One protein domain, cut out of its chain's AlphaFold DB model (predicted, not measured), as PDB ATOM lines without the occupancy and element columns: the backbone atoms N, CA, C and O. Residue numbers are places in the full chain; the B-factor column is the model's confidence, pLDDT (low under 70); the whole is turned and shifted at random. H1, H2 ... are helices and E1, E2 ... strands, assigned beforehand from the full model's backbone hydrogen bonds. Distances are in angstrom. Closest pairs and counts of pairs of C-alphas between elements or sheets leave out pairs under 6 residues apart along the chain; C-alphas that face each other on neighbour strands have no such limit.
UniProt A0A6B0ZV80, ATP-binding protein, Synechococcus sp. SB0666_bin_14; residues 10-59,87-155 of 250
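What this domain is: This is residues 10 to 59 and 87 to 155 of the 250 residues of the protein "ATP-binding protein" of Synechococcus sp. SB0666_bin_14 (UniProt A0A6B0ZV80). A narrow three-stranded sheet, E1, E2 and E3, makes one side of the domain; H1 crosses over E1 and E2, H2 grazes E1, and these two helices stand between the sheet and the long helix H3. H4 lies side by side with H3, away from the sheet. The printed part has 119 residues, with four named helices and four named strands in the order H1 H2 E1 E2 E3 H3 E4 H4; the sheet runs E1, E2, E3, all antiparallel, and the class is mixed, helices and strands. The whole is compact, with a radius of gyration of the C-alphas of 14.5 A and spans of 41 by 37 by 26 A.

How they stand to each other: E2, residues 87 to 95, is the inner strand. E1, residues 45 to 54, is antiparallel to it at 157 degrees, with N 49 and O 92 2.8 A apart, within hydrogen-bond range. E3, residues 103 to 106, is antiparallel to E2 at 139 degrees and forms a hairpin with it, with N 93 and O 105 at 2.8 A. H1, residues 18 to 27, is on the sheet at a height of 7.7 A, in two layers, a helix on one face of a sheet; it runs across the strands, at 69 degrees to E2 on the local plane. The closest C-alphas of H1 and E2 are those of Ser 19 and Lys 89, 5.1 A apart. H2, residues 31 to 40, only grazes the sheet. H3, residues 112 to 130, is the hub, touching three helices, and is not on the sheet. Through residues 119 to 122 alone it only just touches H1, with 3 pairs of C-alphas within 8 A; the closest are Ile 21 and Thr 119, 6.4 A. Through residues 118 to 125 alone it touches H2 at a steep tilt of 44 degrees, opposite ways, the closest C-alphas being Leu 34 and Leu 122, 7.5 A. H4, residues 145 to 155, touches H3 at a shallow tilt of 10 degrees, the same way, closest at the C-alphas of Leu 121 and Leu 151, 7.0 A. E4, residues 133 to 136, pairs with no named strand; its closest C-alphas with H3 are Leu 134 and Ala 127, 6.3 A. Every O i to N i+4 pair is within hydrogen-bond range in H1, H2 and H3, and 5 of 7 in H4.

Where its parts are: E1 spans 25.8 A from C-alpha 45 at (7.796, 79.107, 136.576), and E2 25.2 A. H3 spans 27.7 A from C-alpha 112 at (6.308, 78.258, 150.640), and H4 16.2 A, ending at C-alpha 155 at (14.642, 57.986, 141.797).

The domain as a whole: The C-alphas farthest apart, Glu 57 and Ser 153, are 46.1 A apart. Residues 60 to 86 are not printed, with 11.0 A between C-alphas 59 and 87. Of the links that are printed whole, none is long. No printed residue is under 70 in pLDDT; the mean of the printed part is 89.2.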
ATOM      1  N   VAL A  10      18.507  66.121 155.872       83.94
ATOM      2  CA  VAL A  10      17.778  67.385 155.916       83.94
ATOM      3  C   VAL A  10      16.552  67.215 156.795       83.94
ATOM      4  O   VAL A  10      15.566  66.610 156.394       83.94
ATOM      5  N   LYS A  11      16.611  67.771 158.007       80.06
ATOM      6  CA  LYS A  11      15.487  67.721 158.957       80.06
ATOM      7  C   LYS A  11      14.372  68.717 158.663       80.06
ATOM      8  O   LYS A  11      13.261  68.563 159.137       80.06
ATOM      9  N   ASN A  12      14.711  69.817 158.003       81.50
ATOM     10  CA  ASN A  12      13.787  70.915 157.775       81.50
ATOM     11  C   ASN A  12      14.192  71.607 156.463       81.50
ATOM     12  O   ASN A  12      15.027  72.522 156.491       81.50
ATOM     13  N   PRO A  13      13.667  71.153 155.309       78.44
ATOM     14  CA  PRO A  13      14.003  71.741 154.004       78.44
ATOM     15  C   PRO A  13      13.575  73.212 153.913       78.44
ATOM     16  O   PRO A  13      14.178  74.026 153.222       78.44
ATOM     17  N   GLU A  14      12.578  73.568 154.705       82.00
ATOM     18  CA  GLU A  14      12.041  74.899 154.909       82.00
ATOM     19  C   GLU A  14      13.043  75.907 155.528       82.00
ATOM     20  O   GLU A  14      12.914  77.120 155.343       82.00
ATOM     21  N   SER A  15      14.059  75.434 156.250       83.06
ATOM     22  CA  SER A  15      15.023  76.284 156.966       83.06
ATOM     23  C   SER A  15      16.169  76.823 156.096       83.06
ATOM     24  O   SER A  15      16.998  77.604 156.577       83.06
ATOM     25  N   PHE A  16      16.236  76.420 154.824       84.19
ATOM     26  CA  PHE A  16      17.312  76.819 153.923       84.19
ATOM     27  C   PHE A  16      17.258  78.322 153.633       84.19
ATOM     28  O   PHE A  16      16.224  78.882 153.271       84.19
ATOM     29  N   ARG A  17      18.407  78.989 153.782       86.12
ATOM     30  CA  ARG A  17      18.548  80.414 153.459       86.12
ATOM     31  C   ARG A  17      18.570  80.604 151.946       86.12
ATOM     32  O   ARG A  17      19.241  79.848 151.248       86.12
ATOM     33  N   GLU A  18      17.940  81.673 151.464       89.31
ATOM     34  CA  GLU A  18      17.918  82.033 150.039       89.31
ATOM     35  C   GLU A  18      19.320  82.032 149.414       89.31
ATOM     36  O   GLU A  18      19.504  81.454 148.348       89.31
ATOM     37  N   SER A  19      20.324  82.594 150.094       85.62
ATOM     38  CA  SER A  19      21.698  82.654 149.580       85.62
ATOM     39  C   SER A  19      22.311  81.269 149.348       85.62
ATOM     40  O   SER A  19      23.010  81.065 148.361       85.62
ATOM     41  N   LEU A  20      22.016  80.304 150.225       87.44
ATOM     42  CA  LEU A  20      22.470  78.921 150.077       87.44
ATOM     43  C   LEU A  20      21.766  78.240 148.899       87.44
ATOM     44  O   LEU A  20      22.407  77.545 148.116       87.44
ATOM     45  N   ILE A  21      20.458  78.461 148.745       90.88
ATOM     46  CA  ILE A  21      19.697  77.933 147.604       90.88
ATOM     47  C   ILE A  21      20.217  78.558 146.303       90.88
ATOM     48  O   ILE A  21      20.383  77.857 145.310       90.88
ATOM     49  N   ALA A  22      20.549  79.850 146.308       92.31
ATOM     50  CA  ALA A  22      21.159  80.530 145.174       92.31
ATOM     51  C   ALA A  22      22.510  79.911 144.788       92.31
ATOM     52  O   ALA A  22      22.757  79.668 143.609       92.31
ATOM     53  N   ASP A  23      23.351  79.572 145.767       89.19
ATOM     54  CA  ASP A  23      24.586  78.828 145.513       89.19
ATOM     55  C   ASP A  23      24.320  77.437 144.924       89.19
ATOM     56  O   ASP A  23      25.041  77.013 144.018       89.19
ATOM     57  N   LEU A  24      23.290  76.725 145.389       91.31
ATOM     58  CA  LEU A  24      22.898  75.436 144.811       91.31
ATOM     59  C   LEU A  24      22.415  75.587 143.360       91.31
ATOM     60  O   LEU A  24      22.796  74.784 142.513       91.31
ATOM     61  N   VAL A  25      21.640  76.628 143.044       93.75
ATOM     62  CA  VAL A  25      21.221  76.930 141.663       93.75
ATOM     63  C   VAL A  25      22.430  77.241 140.781       93.75
ATOM     64  O   VAL A  25      22.521  76.743 139.657       93.75
ATOM     65  N   ASP A  26      23.386  78.031 141.272       92.00
ATOM     66  CA  ASP A  26      24.585  78.381 140.509       92.00
ATOM     67  C   ASP A  26      25.463  77.171 140.204       92.00
ATOM     68  O   ASP A  26      25.933  77.041 139.069       92.00
ATOM     69  N   ASN A  27      25.639  76.297 141.196       89.25
ATOM     70  CA  ASN A  27      26.468  75.097 141.111       89.25
ATOM     71  C   ASN A  27      25.721  73.877 140.549       89.25
ATOM     72  O   ASN A  27      26.334  72.825 140.376       89.25
ATOM     73  N   CYS A  28      24.424  73.998 140.248       91.44
ATOM     74  CA  CYS A  28      23.627  72.908 139.701       91.44
ATOM     75  C   CYS A  28      24.246  72.404 138.390       91.44
ATOM     76  O   CYS A  28      24.354  73.148 137.409       91.44
ATOM     77  N   ARG A  29      24.633  71.121 138.369       88.75
ATOM     78  CA  ARG A  29      25.305  70.485 137.221       88.75
ATOM     79  C   ARG A  29      24.441  70.467 135.965       88.75
ATOM     80  O   ARG A  29      24.965  70.580 134.860       88.75
ATOM     81  N   ASP A  30      23.128  70.323 136.132       89.06
ATOM     82  CA  ASP A  30      22.168  70.170 135.040       89.06
ATOM     83  C   ASP A  30      21.048  71.219 135.132       89.06
ATOM     84  O   ASP A  30      19.890  70.928 135.443       89.06
ATOM     85  N   LYS A  31      21.405  72.479 134.848       91.25
ATOM     86  CA  LYS A  31      20.447  73.603 134.818       91.25
ATOM     87  C   LYS A  31      19.338  73.410 133.778       91.25
ATOM     88  O   LYS A  31      18.248  73.952 133.944       91.25
ATOM     89  N   GLY A  32      19.605  72.634 132.723       91.56
ATOM     90  CA  GLY A  32      18.610  72.265 131.717       91.56
ATOM     91  C   GLY A  32      17.483  71.443 132.334       91.56
ATOM     92  O   GLY A  32      16.327  71.856 132.273       91.56
ATOM     93  N   LYS A  33      17.821  70.348 133.027       91.19
ATOM     94  CA  LYS A  33      16.825  69.536 133.744       91.19
ATOM     95  C   LYS A  33      16.101  70.303 134.837       91.19
ATOM     96  O   LYS A  33      14.890  70.149 134.956       91.19
ATOM     97  N   LEU A  34      16.809  71.130 135.612       93.56
ATOM     98  CA  LEU A  34      16.177  71.985 136.622       93.56
ATOM     99  C   LEU A  34      15.053  72.820 135.991       93.56
ATOM    100  O   LEU A  34      13.914  72.790 136.451       93.56
ATOM    101  N   LYS A  35      15.365  73.507 134.891       92.25
ATOM    102  CA  LYS A  35      14.412  74.326 134.144       92.25
ATOM    103  C   LYS A  35      13.249  73.511 133.578       92.25
ATOM    104  O   LYS A  35      12.100  73.940 133.661       92.25
ATOM    105  N   ASP A  36      13.535  72.345 133.008       91.88
ATOM    106  CA  ASP A  36      12.515  71.484 132.409       91.88
ATOM    107  C   ASP A  36      11.548  70.919 133.455       91.88
ATOM    108  O   ASP A  36      10.350  70.835 133.190       91.88
ATOM    109  N   ILE A  37      12.040  70.563 134.644       92.06
ATOM    110  CA  ILE A  37      11.201  70.074 135.746       92.06
ATOM    111  C   ILE A  37      10.365  71.217 136.330       92.06
ATOM    112  O   ILE A  37       9.168  71.040 136.533       92.06
ATOM    113  N   LEU A  38      10.945  72.405 136.537       91.50
ATOM    114  CA  LEU A  38      10.204  73.564 137.058       91.50
ATOM    115  C   LEU A  38       9.023  73.961 136.163       91.50
ATOM    116  O   LEU A  38       7.953  74.281 136.675       91.50
ATOM    117  N   LYS A  39       9.182  73.857 134.839       89.81
ATOM    118  CA  LYS A  39       8.088  74.075 133.880       89.81
ATOM    119  C   LYS A  39       6.979  73.027 133.972       89.81
ATOM    120  O   LYS A  39       5.831  73.336 133.674       89.81
ATOM    121  N   GLN A  40       7.323  71.790 134.324       89.19
ATOM    122  CA  GLN A  40       6.370  70.681 134.449       89.19
ATOM    123  C   GLN A  40       5.641  70.678 135.796       89.19
ATOM    124  O   GLN A  40       4.552  70.125 135.885       89.19
ATOM    125  N   ALA A  41       6.214  71.302 136.825       85.12
ATOM    126  CA  ALA A  41       5.673  71.327 138.183       85.12
ATOM    127  C   ALA A  41       4.479  72.293 138.383       85.12
ATOM    128  O   ALA A  41       4.071  72.528 139.513       85.12
ATOM    129  N   ASP A  42       3.930  72.853 137.298       78.75
ATOM    130  CA  ASP A  42       2.714  73.687 137.254       78.75
ATOM    131  C   ASP A  42       2.707  74.934 138.164       78.75
ATOM    132  O   ASP A  42       1.668  75.471 138.536       78.75
ATOM    133  N   PHE A  43       3.882  75.467 138.497       81.00
ATOM    134  CA  PHE A  43       3.987  76.727 139.246       81.00
ATOM    135  C   PHE A  43       3.876  77.982 138.369       81.00
ATOM    136  O   PHE A  43       3.966  79.098 138.875       81.00
ATOM    137  N   GLY A  44       3.792  77.826 137.044       82.88
ATOM    138  CA  GLY A  44       3.957  78.934 136.094       82.88
ATOM    139  C   GLY A  44       5.404  79.437 135.952       82.88
ATOM    140  O   GLY A  44       5.640  80.427 135.255       82.88
ATOM    141  N   ILE A  45       6.374  78.744 136.562       88.44
ATOM    142  CA  ILE A  45       7.796  79.107 136.576       88.44
ATOM    143  C   ILE A  45       8.499  78.547 135.341       88.44
ATOM    144  O   ILE A  45       8.549  77.342 135.103       88.44
ATOM    145  N   ASN A  46       9.104  79.440 134.571       87.31
ATOM    146  CA  ASN A  46       9.883  79.116 133.384       87.31
ATOM    147  C   ASN A  46      11.363  78.913 133.670       87.31
ATOM    148  O   ASN A  46      12.031  78.243 132.880       87.31
ATOM    149  N   ASP A  47      11.890  79.580 134.697       90.38
ATOM    150  CA  ASP A  47      13.311  79.578 135.030       90.38
ATOM    151  C   ASP A  47      13.558  80.168 136.423       90.38
ATOM    152  O   ASP A  47      12.744  80.941 136.938       90.38
ATOM    153  N   VAL A  48      14.731  79.872 136.980       92.94
ATOM    154  CA  VAL A  48      15.225  80.457 138.229       92.94
ATOM    155  C   VAL A  48      16.603  81.052 137.973       92.94
ATOM    156  O   VAL A  48      17.500  80.403 137.446       92.94
ATOM    157  N   THR A  49      16.764  82.315 138.348       92.12
ATOM    158  CA  THR A  49      17.974  83.103 138.105       92.12
ATOM    159  C   THR A  49      18.604  83.529 139.418       92.12
ATOM    160  O   THR A  49      17.901  83.796 140.391       92.12
ATOM    161  N   VAL A  50      19.930  83.620 139.430       92.88
ATOM    162  CA  VAL A  50      20.700  84.136 140.562       92.88
ATOM    163  C   VAL A  50      21.210  85.526 140.205       92.88
ATOM    164  O   VAL A  50      21.712  85.746 139.101       92.88
ATOM    165  N   LYS A  51      21.056  86.476 141.127       88.31
ATOM    166  CA  LYS A  51      21.586  87.836 141.011       88.31
ATOM    167  C   LYS A  51      22.462  88.146 142.213       88.31
ATOM    168  O   LYS A  51      22.063  87.885 143.345       88.31
ATOM    169  N   GLU A  52      23.622  88.738 141.966       85.69
ATOM    170  CA  GLU A  52      24.440  89.326 143.024       85.69
ATOM    171  C   GLU A  52      23.903  90.717 143.362       85.69
ATOM    172  O   GLU A  52      23.687  91.551 142.481       85.69
ATOM    173  N   ILE A  53      23.646  90.943 144.647       83.19
ATOM    174  CA  ILE A  53      23.178  92.213 145.188       83.19
ATOM    175  C   ILE A  53      24.249  92.742 146.137       83.19
ATOM    176  O   ILE A  53      24.663  92.045 147.066       83.19
ATOM    177  N   GLU A  54      24.675  93.982 145.917       80.25
ATOM    178  CA  GLU A  54      25.518  94.714 146.861       80.25
ATOM    179  C   GLU A  54      24.688  95.144 148.073       80.25
ATOM    180  O   GLU A  54      23.655  95.808 147.940       80.25
ATOM    181  N   LEU A  55      25.137  94.764 149.268       76.69
ATOM    182  CA  LEU A  55      24.500  95.179 150.513       76.69
ATOM    183  C   LEU A  55      24.950  96.589 150.903       76.69
ATOM    184  O   LEU A  55      26.137  96.919 150.849       76.69
ATOM    185  N   SER A  56      24.011  97.410 151.373       80.19
ATOM    186  CA  SER A  56      24.343  98.697 151.982       80.19
ATOM    187  C   SER A  56      25.079  98.504 153.313       80.19
ATOM    188  O   SER A  56      24.894  97.502 154.007       80.19
ATOM    189  N   GLU A  57      25.850  99.508 153.744       77.88
ATOM    190  CA  GLU A  57      26.538  99.487 155.049       77.88
ATOM    191  C   GLU A  57      25.580  99.204 156.218       77.88
ATOM    192  O   GLU A  57      25.909  98.464 157.146       77.88
ATOM    193  N   THR A  58      24.354  99.729 156.144       77.06
ATOM    194  CA  THR A  58      23.301  99.481 157.137       77.06
ATOM    195  C   THR A  58      22.855  98.018 157.180       77.06
ATOM    196  O   THR A  58      22.641  97.486 158.267       77.06
ATOM    197  N   GLN A  59      22.738  97.350 156.028       78.75
ATOM    198  CA  GLN A  59      22.367  95.935 155.941       78.75
ATOM    199  C   GLN A  59      23.491  95.032 156.458       78.75
ATOM    200  O   GLN A  59      23.224  94.085 157.197       78.75
ATOM    201  N   HIS A  87      28.638  91.046 148.927       71.88
ATOM    202  CA  HIS A  87      27.669  90.641 147.921       71.88
ATOM    203  C   HIS A  87      26.831  89.498 148.486       71.88
ATOM    204  O   HIS A  87      27.366  88.554 149.071       71.88
ATOM    205  N   MET A  88      25.515  89.578 148.313       80.06
ATOM    206  CA  MET A  88      24.599  88.487 148.615       80.06
ATOM    207  C   MET A  88      23.954  88.004 147.324       80.06
ATOM    208  O   MET A  88      23.517  88.805 146.499       80.06
ATOM    209  N   LYS A  89      23.872  86.687 147.162       86.06
ATOM    210  CA  LYS A  89      23.112  86.090 146.071       86.06
ATOM    211  C   LYS A  89      21.634  86.044 146.427       86.06
ATOM    212  O   LYS A  89      21.272  85.579 147.506       86.06
ATOM    213  N   ALA A  90      20.809  86.510 145.502       88.88
ATOM    214  CA  ALA A  90      19.360  86.479 145.584       88.88
ATOM    215  C   ALA A  90      18.772  85.734 144.386       88.88
ATOM    216  O   ALA A  90      19.340  85.731 143.291       88.88
ATOM    217  N   LEU A  91      17.614  85.122 144.602       92.81
ATOM    218  CA  LEU A  91      16.897  84.330 143.618       92.81
ATOM    219  C   LEU A  91      15.767  85.142 142.979       92.81
ATOM    220  O   LEU A  91      14.976  85.809 143.650       92.81
ATOM    221  N   GLY A  92      15.680  85.045 141.654       93.75
ATOM    222  CA  GLY A  92      14.586  85.575 140.851       93.75
ATOM    223  C   GLY A  92      13.905  84.470 140.051       93.75
ATOM    224  O   GLY A  92      14.556  83.792 139.256       93.75
ATOM    225  N   PHE A  93      12.597  84.330 140.221       94.44
ATOM    226  CA  PHE A  93      11.747  83.346 139.558       94.44
ATOM    227  C   PHE A  93      11.097  83.982 138.338       94.44
ATOM    228  O   PHE A  93      10.372  84.966 138.468       94.44
ATOM    229  N   MET A  94      11.369  83.457 137.146       93.00
ATOM    230  CA  MET A  94      10.758  83.956 135.917       93.00
ATOM    231  C   MET A  94       9.437  83.239 135.666       93.00
ATOM    232  O   MET A  94       9.429  82.042 135.398       93.00
ATOM    233  N   HIS A  95       8.335  83.978 135.693       92.25
ATOM    234  CA  HIS A  95       6.982  83.474 135.478       92.25
ATOM    235  C   HIS A  95       6.474  83.768 134.077       92.25
ATOM    236  O   HIS A  95       6.777  84.817 133.500       92.25
ATOM    237  N   SER A  96       5.663  82.856 133.550       87.38
ATOM    238  CA  SER A  96       4.858  83.115 132.357       87.38
ATOM    239  C   SER A  96       3.805  84.181 132.641       87.38
ATOM    240  O   SER A  96       3.216  84.219 133.720       87.38
ATOM    241  N   ALA A  97       3.529  85.023 131.651       84.62
ATOM    242  CA  ALA A  97       2.473  86.013 131.740       84.62
ATOM    243  C   ALA A  97       1.534  85.968 130.538       84.62
ATOM    244  O   ALA A  97       1.895  85.499 129.459       84.62
ATOM    245  N   THR A  98       0.320  86.482 130.729       83.19
ATOM    246  CA  THR A  98      -0.745  86.478 129.715       83.19
ATOM    247  C   THR A  98      -0.435  87.352 128.503       83.19
ATOM    248  O   THR A  98      -0.964  87.100 127.425       83.19
ATOM    249  N   ASP A  99       0.431  88.352 128.658       86.81
ATOM    250  CA  ASP A  99       0.935  89.212 127.585       86.81
ATOM    251  C   ASP A  99       2.161  88.630 126.861       86.81
ATOM    252  O   ASP A  99       2.673  89.253 125.937       86.81
ATOM    253  N   GLY A 100       2.616  87.432 127.244       82.19
ATOM    254  CA  GLY A 100       3.766  86.750 126.646       82.19
ATOM    255  C   GLY A 100       5.126  87.229 127.160       82.19
ATOM    256  O   GLY A 100       6.128  86.565 126.906       82.19
ATOM    257  N   GLU A 101       5.164  88.318 127.929       86.31
ATOM    258  CA  GLU A 101       6.392  88.881 128.491       86.31
ATOM    259  C   GLU A 101       6.639  88.337 129.908       86.31
ATOM    260  O   GLU A 101       5.870  88.628 130.833       86.31
ATOM    261  N   PRO A 102       7.697  87.537 130.126       86.69
ATOM    262  CA  PRO A 102       7.935  86.917 131.420       86.69
ATOM    263  C   PRO A 102       8.237  87.962 132.499       86.69
ATOM    264  O   PRO A 102       8.979  88.921 132.284       86.69
ATOM    265  N   ARG A 103       7.692  87.752 133.701       91.56
ATOM    266  CA  ARG A 103       7.915  88.628 134.865       91.56
ATOM    267  C   ARG A 103       8.766  87.918 135.903       91.56
ATOM    268  O   ARG A 103       8.606  86.725 136.121       91.56
ATOM    269  N   THR A 104       9.677  88.647 136.543       93.00
ATOM    270  CA  THR A 104      10.509  88.087 137.616       93.00
ATOM    271  C   THR A 104       9.918  88.414 138.982       93.00
ATOM    272  O   THR A 104       9.726  89.590 139.289       93.00
ATOM    273  N   LEU A 105       9.692  87.391 139.805       92.69
ATOM    274  CA  LEU A 105       9.358  87.532 141.218       92.69
ATOM    275  C   LEU A 105      10.583  87.216 142.093       92.69
ATOM    276  O   LEU A 105      11.333  86.289 141.786       92.69
ATOM    277  N   PRO A 106      10.840  87.991 143.157       92.06
ATOM    278  CA  PRO A 106      11.871  87.666 144.134       92.06
ATOM    279  C   PRO A 106      11.444  86.478 145.009       92.06
ATOM    280  O   PRO A 106      10.260  86.303 145.288       92.06
ATOM    281  N   TYR A 107      12.418  85.716 145.514       91.56
ATOM    282  CA  TYR A 107      12.201  84.507 146.326       91.56
ATOM    283  C   TYR A 107      11.185  84.659 147.461       91.56
ATOM    284  O   TYR A 107      10.321  83.805 147.634       91.56
ATOM    285  N   HIS A 108      11.247  85.755 148.218       89.06
ATOM    286  CA  HIS A 108      10.364  85.983 149.366       89.06
ATOM    287  C   HIS A 108       8.891  86.235 148.995       89.06
ATOM    288  O   HIS A 108       8.049  86.239 149.890       89.06
ATOM    289  N   LEU A 109       8.577  86.469 147.714       92.88
ATOM    290  CA  LEU A 109       7.200  86.578 147.221       92.88
ATOM    291  C   LEU A 109       6.660  85.257 146.657       92.88
ATOM    292  O   LEU A 109       5.469  85.179 146.359       92.88
ATOM    293  N   GLU A 110       7.497  84.228 146.524       93.31
ATOM    294  CA  GLU A 110       7.043  82.893 146.146       93.31
ATOM    295  C   GLU A 110       6.293  82.201 147.281       93.31
ATOM    296  O   GLU A 110       6.528  82.445 148.468       93.31
ATOM    297  N   SER A 111       5.415  81.270 146.904       91.75
ATOM    298  CA  SER A 111       4.764  80.401 147.878       91.75
ATOM    299  C   SER A 111       5.792  79.551 148.627       91.75
ATOM    300  O   SER A 111       6.851  79.198 148.095       91.75
ATOM    301  N   ARG A 112       5.450  79.146 149.854       90.19
ATOM    302  CA  ARG A 112       6.308  78.258 150.640       90.19
ATOM    303  C   ARG A 112       6.589  76.941 149.916       90.19
ATOM    304  O   ARG A 112       7.736  76.508 149.880       90.19
ATOM    305  N   GLY A 113       5.571  76.359 149.281       90.69
ATOM    306  CA  GLY A 113       5.715  75.121 148.518       90.69
ATOM    307  C   GLY A 113       6.665  75.258 147.331       90.69
ATOM    308  O   GLY A 113       7.496  74.382 147.124       90.69
ATOM    309  N   THR A 114       6.643  76.389 146.620       92.44
ATOM    310  CA  THR A 114       7.606  76.678 145.545       92.44
ATOM    311  C   THR A 114       9.044  76.701 146.074       92.44
ATOM    312  O   THR A 114       9.943  76.087 145.495       92.44
ATOM    313  N   GLN A 115       9.271  77.410 147.183       92.19
ATOM    314  CA  GLN A 115      10.592  77.554 147.801       92.19
ATOM    315  C   GLN A 115      11.150  76.204 148.279       92.19
ATOM    316  O   GLN A 115      12.321  75.886 148.044       92.19
ATOM    317  N   VAL A 116      10.303  75.405 148.933       91.81
ATOM    318  CA  VAL A 116      10.648  74.066 149.427       91.81
ATOM    319  C   VAL A 116      10.901  73.115 148.264       91.81
ATOM    320  O   VAL A 116      11.920  72.427 148.254       91.81
ATOM    321  N   PHE A 117      10.042  73.132 147.242       94.06
ATOM    322  CA  PHE A 117      10.199  72.287 146.063       94.06
ATOM    323  C   PHE A 117      11.509  72.566 145.330       94.06
ATOM    324  O   PHE A 117      12.234  71.626 145.020       94.06
ATOM    325  N   LEU A 118      11.855  73.839 145.098       94.06
ATOM    326  CA  LEU A 118      13.132  74.196 144.476       94.06
ATOM    327  C   LEU A 118      14.315  73.638 145.280       94.06
ATOM    328  O   LEU A 118      15.239  73.068 144.703       94.06
ATOM    329  N   THR A 119      14.271  73.775 146.606       92.44
ATOM    330  CA  THR A 119      15.325  73.278 147.500       92.44
ATOM    331  C   THR A 119      15.470  71.760 147.388       92.44
ATOM    332  O   THR A 119      16.564  71.263 147.125       92.44
ATOM    333  N   LEU A 120      14.368  71.020 147.525       93.75
ATOM    334  CA  LEU A 120      14.361  69.558 147.440       93.75
ATOM    335  C   LEU A 120      14.768  69.056 146.053       93.75
ATOM    336  O   LEU A 120      15.527  68.094 145.951       93.75
ATOM    337  N   LEU A 121      14.328  69.730 144.991       94.56
ATOM    338  CA  LEU A 121      14.693  69.396 143.620       94.56
ATOM    339  C   LEU A 121      16.197  69.562 143.379       94.56
ATOM    340  O   LEU A 121      16.809  68.688 142.772       94.56
ATOM    341  N   LEU A 122      16.812  70.643 143.865       94.19
ATOM    342  CA  LEU A 122      18.258  70.853 143.737       94.19
ATOM    343  C   LEU A 122      19.053  69.759 144.457       94.19
ATOM    344  O   LEU A 122      19.999  69.217 143.885       94.19
ATOM    345  N   LEU A 123      18.641  69.395 145.674       93.00
ATOM    346  CA  LEU A 123      19.264  68.314 146.444       93.00
ATOM    347  C   LEU A 123      19.093  66.952 145.756       93.00
ATOM    348  O   LEU A 123      20.047  66.181 145.662       93.00
ATOM    349  N   ALA A 124      17.900  66.672 145.230       94.25
ATOM    350  CA  ALA A 124      17.623  65.453 144.484       94.25
ATOM    351  C   ALA A 124      18.450  65.367 143.198       94.25
ATOM    352  O   ALA A 124      19.014  64.317 142.910       94.25
ATOM    353  N   LEU A 125      18.560  66.457 142.431       94.19
ATOM    354  CA  LEU A 125      19.356  66.486 141.204       94.19
ATOM    355  C   LEU A 125      20.847  66.265 141.476       94.19
ATOM    356  O   LEU A 125      21.484  65.539 140.711       94.19
ATOM    357  N   GLU A 126      21.396  66.832 142.555       92.44
ATOM    358  CA  GLU A 126      22.779  66.549 142.957       92.44
ATOM    359  C   GLU A 126      22.936  65.059 143.289       92.44
ATOM    360  O   GLU A 126      23.787  64.394 142.694       92.44
ATOM    361  N   ALA A 127      22.046  64.503 144.125       93.25
ATOM    362  CA  ALA A 127      22.096  63.095 144.514       93.25
ATOM    363  C   ALA A 127      21.997  62.143 143.315       93.25
ATOM    364  O   ALA A 127      22.813  61.232 143.160       93.25
ATOM    365  N   LEU A 128      21.051  62.401 142.408       94.06
ATOM    366  CA  LEU A 128      20.864  61.655 141.163       94.06
ATOM    367  C   LEU A 128      22.084  61.741 140.243       94.06
ATOM    368  O   LEU A 128      22.362  60.784 139.523       94.06
ATOM    369  N   SER A 129      22.807  62.865 140.246       92.19
ATOM    370  CA  SER A 129      23.996  63.063 139.410       92.19
ATOM    371  C   SER A 129      25.236  62.330 139.925       92.19
ATOM    372  O   SER A 129      26.131  62.032 139.134       92.19
ATOM    373  N   GLU A 130      25.284  62.036 141.223       91.25
ATOM    374  CA  GLU A 130      26.412  61.370 141.883       91.25
ATOM    375  C   GLU A 130      26.135  59.908 142.242       91.25
ATOM    376  O   GLU A 130      27.069  59.168 142.540       91.25
ATOM    377  N   GLY A 131      24.870  59.481 142.220       92.94
ATOM    378  CA  GLY A 131      24.478  58.182 142.765       92.94
ATOM    379  C   GLY A 131      24.531  58.148 144.296       92.94
ATOM    380  O   GLY A 131      24.789  57.093 144.871       92.94
ATOM    381  N   SER A 132      24.349  59.293 144.962       91.94
ATOM    382  CA  SER A 132      24.492  59.410 146.417       91.94
ATOM    383  C   SER A 132      23.169  59.189 147.171       91.94
ATOM    384  O   SER A 132      22.111  58.959 146.577       91.94
ATOM    385  N   PHE A 133      23.249  59.175 148.506       92.69
ATOM    386  CA  PHE A 133      22.114  58.953 149.406       92.69
ATOM    387  C   PHE A 133      21.533  60.301 149.854       92.69
ATOM    388  O   PHE A 133      22.252  61.117 150.437       92.69
ATOM    389  N   LEU A 134      20.240  60.523 149.619       93.75
ATOM    390  CA  LEU A 134      19.494  61.687 150.093       93.75
ATOM    391  C   LEU A 134      18.570  61.270 151.239       93.75
ATOM    392  O   LEU A 134      17.816  60.308 151.091       93.75
ATOM    393  N   VAL A 135      18.606  61.997 152.363       94.75
ATOM    394  CA  VAL A 135      17.703  61.751 153.494       94.75
ATOM    395  C   VAL A 135      16.927  63.009 153.842       94.75
ATOM    396  O   VAL A 135      17.529  64.019 154.204       94.75
ATOM    397  N   ILE A 136      15.600  62.945 153.770       92.75
ATOM    398  CA  ILE A 136      14.712  64.071 154.086       92.75
ATOM    399  C   ILE A 136      13.742  63.660 155.193       92.75
ATOM    400  O   ILE A 136      13.006  62.689 155.053       92.75
ATOM    401  N   ASP A 137      13.724  64.407 156.287       92.06
ATOM    402  CA  ASP A 137      12.659  64.297 157.282       92.06
ATOM    403  C   ASP A 137      11.449  65.115 156.809       92.06
ATOM    404  O   ASP A 137      11.621  66.233 156.320       92.06
ATOM    405  N   GLU A 138      10.254  64.546 156.946       90.94
ATOM    406  CA  GLU A 138       8.961  65.134 156.589       90.94
ATOM    407  C   GLU A 138       8.941  65.700 155.158       90.94
ATOM    408  O   GLU A 138       8.805  66.904 154.934       90.94
ATOM    409  N   LEU A 139       9.087  64.816 154.165       92.06
ATOM    410  CA  LEU A 139       9.135  65.185 152.743       92.06
ATOM    411  C   LEU A 139       7.938  66.037 152.296       92.06
ATOM    412  O   LEU A 139       8.063  66.912 151.444       92.06
ATOM    413  N   ASP A 140       6.773  65.760 152.858       86.06
ATOM    414  CA  ASP A 140       5.501  66.397 152.552       86.06
ATOM    415  C   ASP A 140       5.298  67.754 153.239       86.06
ATOM    416  O   ASP A 140       4.315  68.442 152.959       86.06
ATOM    417  N   THR A 141       6.235  68.194 154.081       84.00
ATOM    418  CA  THR A 141       6.160  69.507 154.724       84.00
ATOM    419  C   THR A 141       6.103  70.622 153.678       84.00
ATOM    420  O   THR A 141       7.056  70.885 152.943       84.00
ATOM    421  N   SER A 142       4.944  71.288 153.615       81.81
ATOM    422  CA  SER A 142       4.614  72.366 152.673       81.81
ATOM    423  C   SER A 142       4.646  71.992 151.182       81.81
ATOM    424  O   SER A 142       4.585  72.890 150.338       81.81
ATOM    425  N   LEU A 143       4.683  70.701 150.833       88.06
ATOM    426  CA  LEU A 143       4.556  70.230 149.451       88.06
ATOM    427  C   LEU A 143       3.163  69.675 149.157       88.06
ATOM    428  O   LEU A 143       2.534  69.018 149.978       88.06
ATOM    429  N   HIS A 144       2.700  69.902 147.928       89.19
ATOM    430  CA  HIS A 144       1.541  69.182 147.413       89.19
ATOM    431  C   HIS A 144       1.915  67.704 147.174       89.19
ATOM    432  O   HIS A 144       2.981  67.464 146.597       89.19
ATOM    433  N   PRO A 145       1.050  66.725 147.509       89.38
ATOM    434  CA  PRO A 145       1.321  65.295 147.316       89.38
ATOM    435  C   PRO A 145       1.862  64.924 145.929       89.38
ATOM    436  O   PRO A 145       2.821  64.166 145.794       89.38
ATOM    437  N   ASP A 146       1.299  65.518 144.874       90.25
ATOM    438  CA  ASP A 146       1.729  65.252 143.494       90.25
ATOM    439  C   ASP A 146       3.164  65.706 143.201       90.25
ATOM    440  O   ASP A 146       3.857  65.071 142.407       90.25
ATOM    441  N   LEU A 147       3.646  66.760 143.867       91.88
ATOM    442  CA  LEU A 147       5.033  67.206 143.742       91.88
ATOM    443  C   LEU A 147       5.982  66.237 144.442       91.88
ATOM    444  O   LEU A 147       7.037  65.918 143.892       91.88
ATOM    445  N   SER A 148       5.590  65.724 145.611       93.06
ATOM    446  CA  SER A 148       6.327  64.670 146.311       93.06
ATOM    447  C   SER A 148       6.420  63.415 145.440       93.06
ATOM    448  O   SER A 148       7.517  62.911 145.206       93.06
ATOM    449  N   ARG A 149       5.303  62.967 144.844       92.88
ATOM    450  CA  ARG A 149       5.295  61.849 143.879       92.88
ATOM    451  C   ARG A 149       6.191  62.110 142.674       92.88
ATOM    452  O   ARG A 149       6.953  61.230 142.274       92.88
ATOM    453  N   ALA A 150       6.121  63.308 142.093       92.00
ATOM    454  CA  ALA A 150       6.952  63.677 140.953       92.00
ATOM    455  C   ALA A 150       8.444  63.603 141.308       92.00
ATOM    456  O   ALA A 150       9.220  63.026 140.542       92.00
ATOM    457  N   LEU A 151       8.836  64.100 142.486       93.62
ATOM    458  CA  LEU A 151      10.209  64.025 142.981       93.62
ATOM    459  C   LEU A 151      10.663  62.571 143.189       93.62
ATOM    460  O   LEU A 151      11.727  62.192 142.704       93.62
ATOM    461  N   LEU A 152       9.840  61.739 143.837       94.75
ATOM    462  CA  LEU A 152      10.125  60.312 144.051       94.75
ATOM    463  C   LEU A 152      10.285  59.553 142.727       94.75
ATOM    464  O   LEU A 152      11.190  58.729 142.579       94.75
ATOM    465  N   SER A 153       9.478  59.890 141.717       93.25
ATOM    466  CA  SER A 153       9.547  59.252 140.396       93.25
ATOM    467  C   SER A 153      10.908  59.419 139.703       93.25
ATOM    468  O   SER A 153      11.281  58.585 138.872       93.25
ATOM    469  N   LEU A 154      11.677  60.460 140.061       94.31
ATOM    470  CA  LEU A 154      13.029  60.665 139.544       94.31
ATOM    471  C   LEU A 154      13.986  59.562 140.009       94.31
ATOM    472  O   LEU A 154      14.853  59.154 139.235       94.31
ATOM    473  N   PHE A 155      13.810  59.047 141.227       95.00
ATOM    474  CA  PHE A 155      14.642  57.986 141.797       95.00
ATOM    475  C   PHE A 155      14.237  56.595 141.295       95.00
ATOM    476  O   PHE A 155      15.112  55.755 141.079       95.00
TER     477      PHE A 155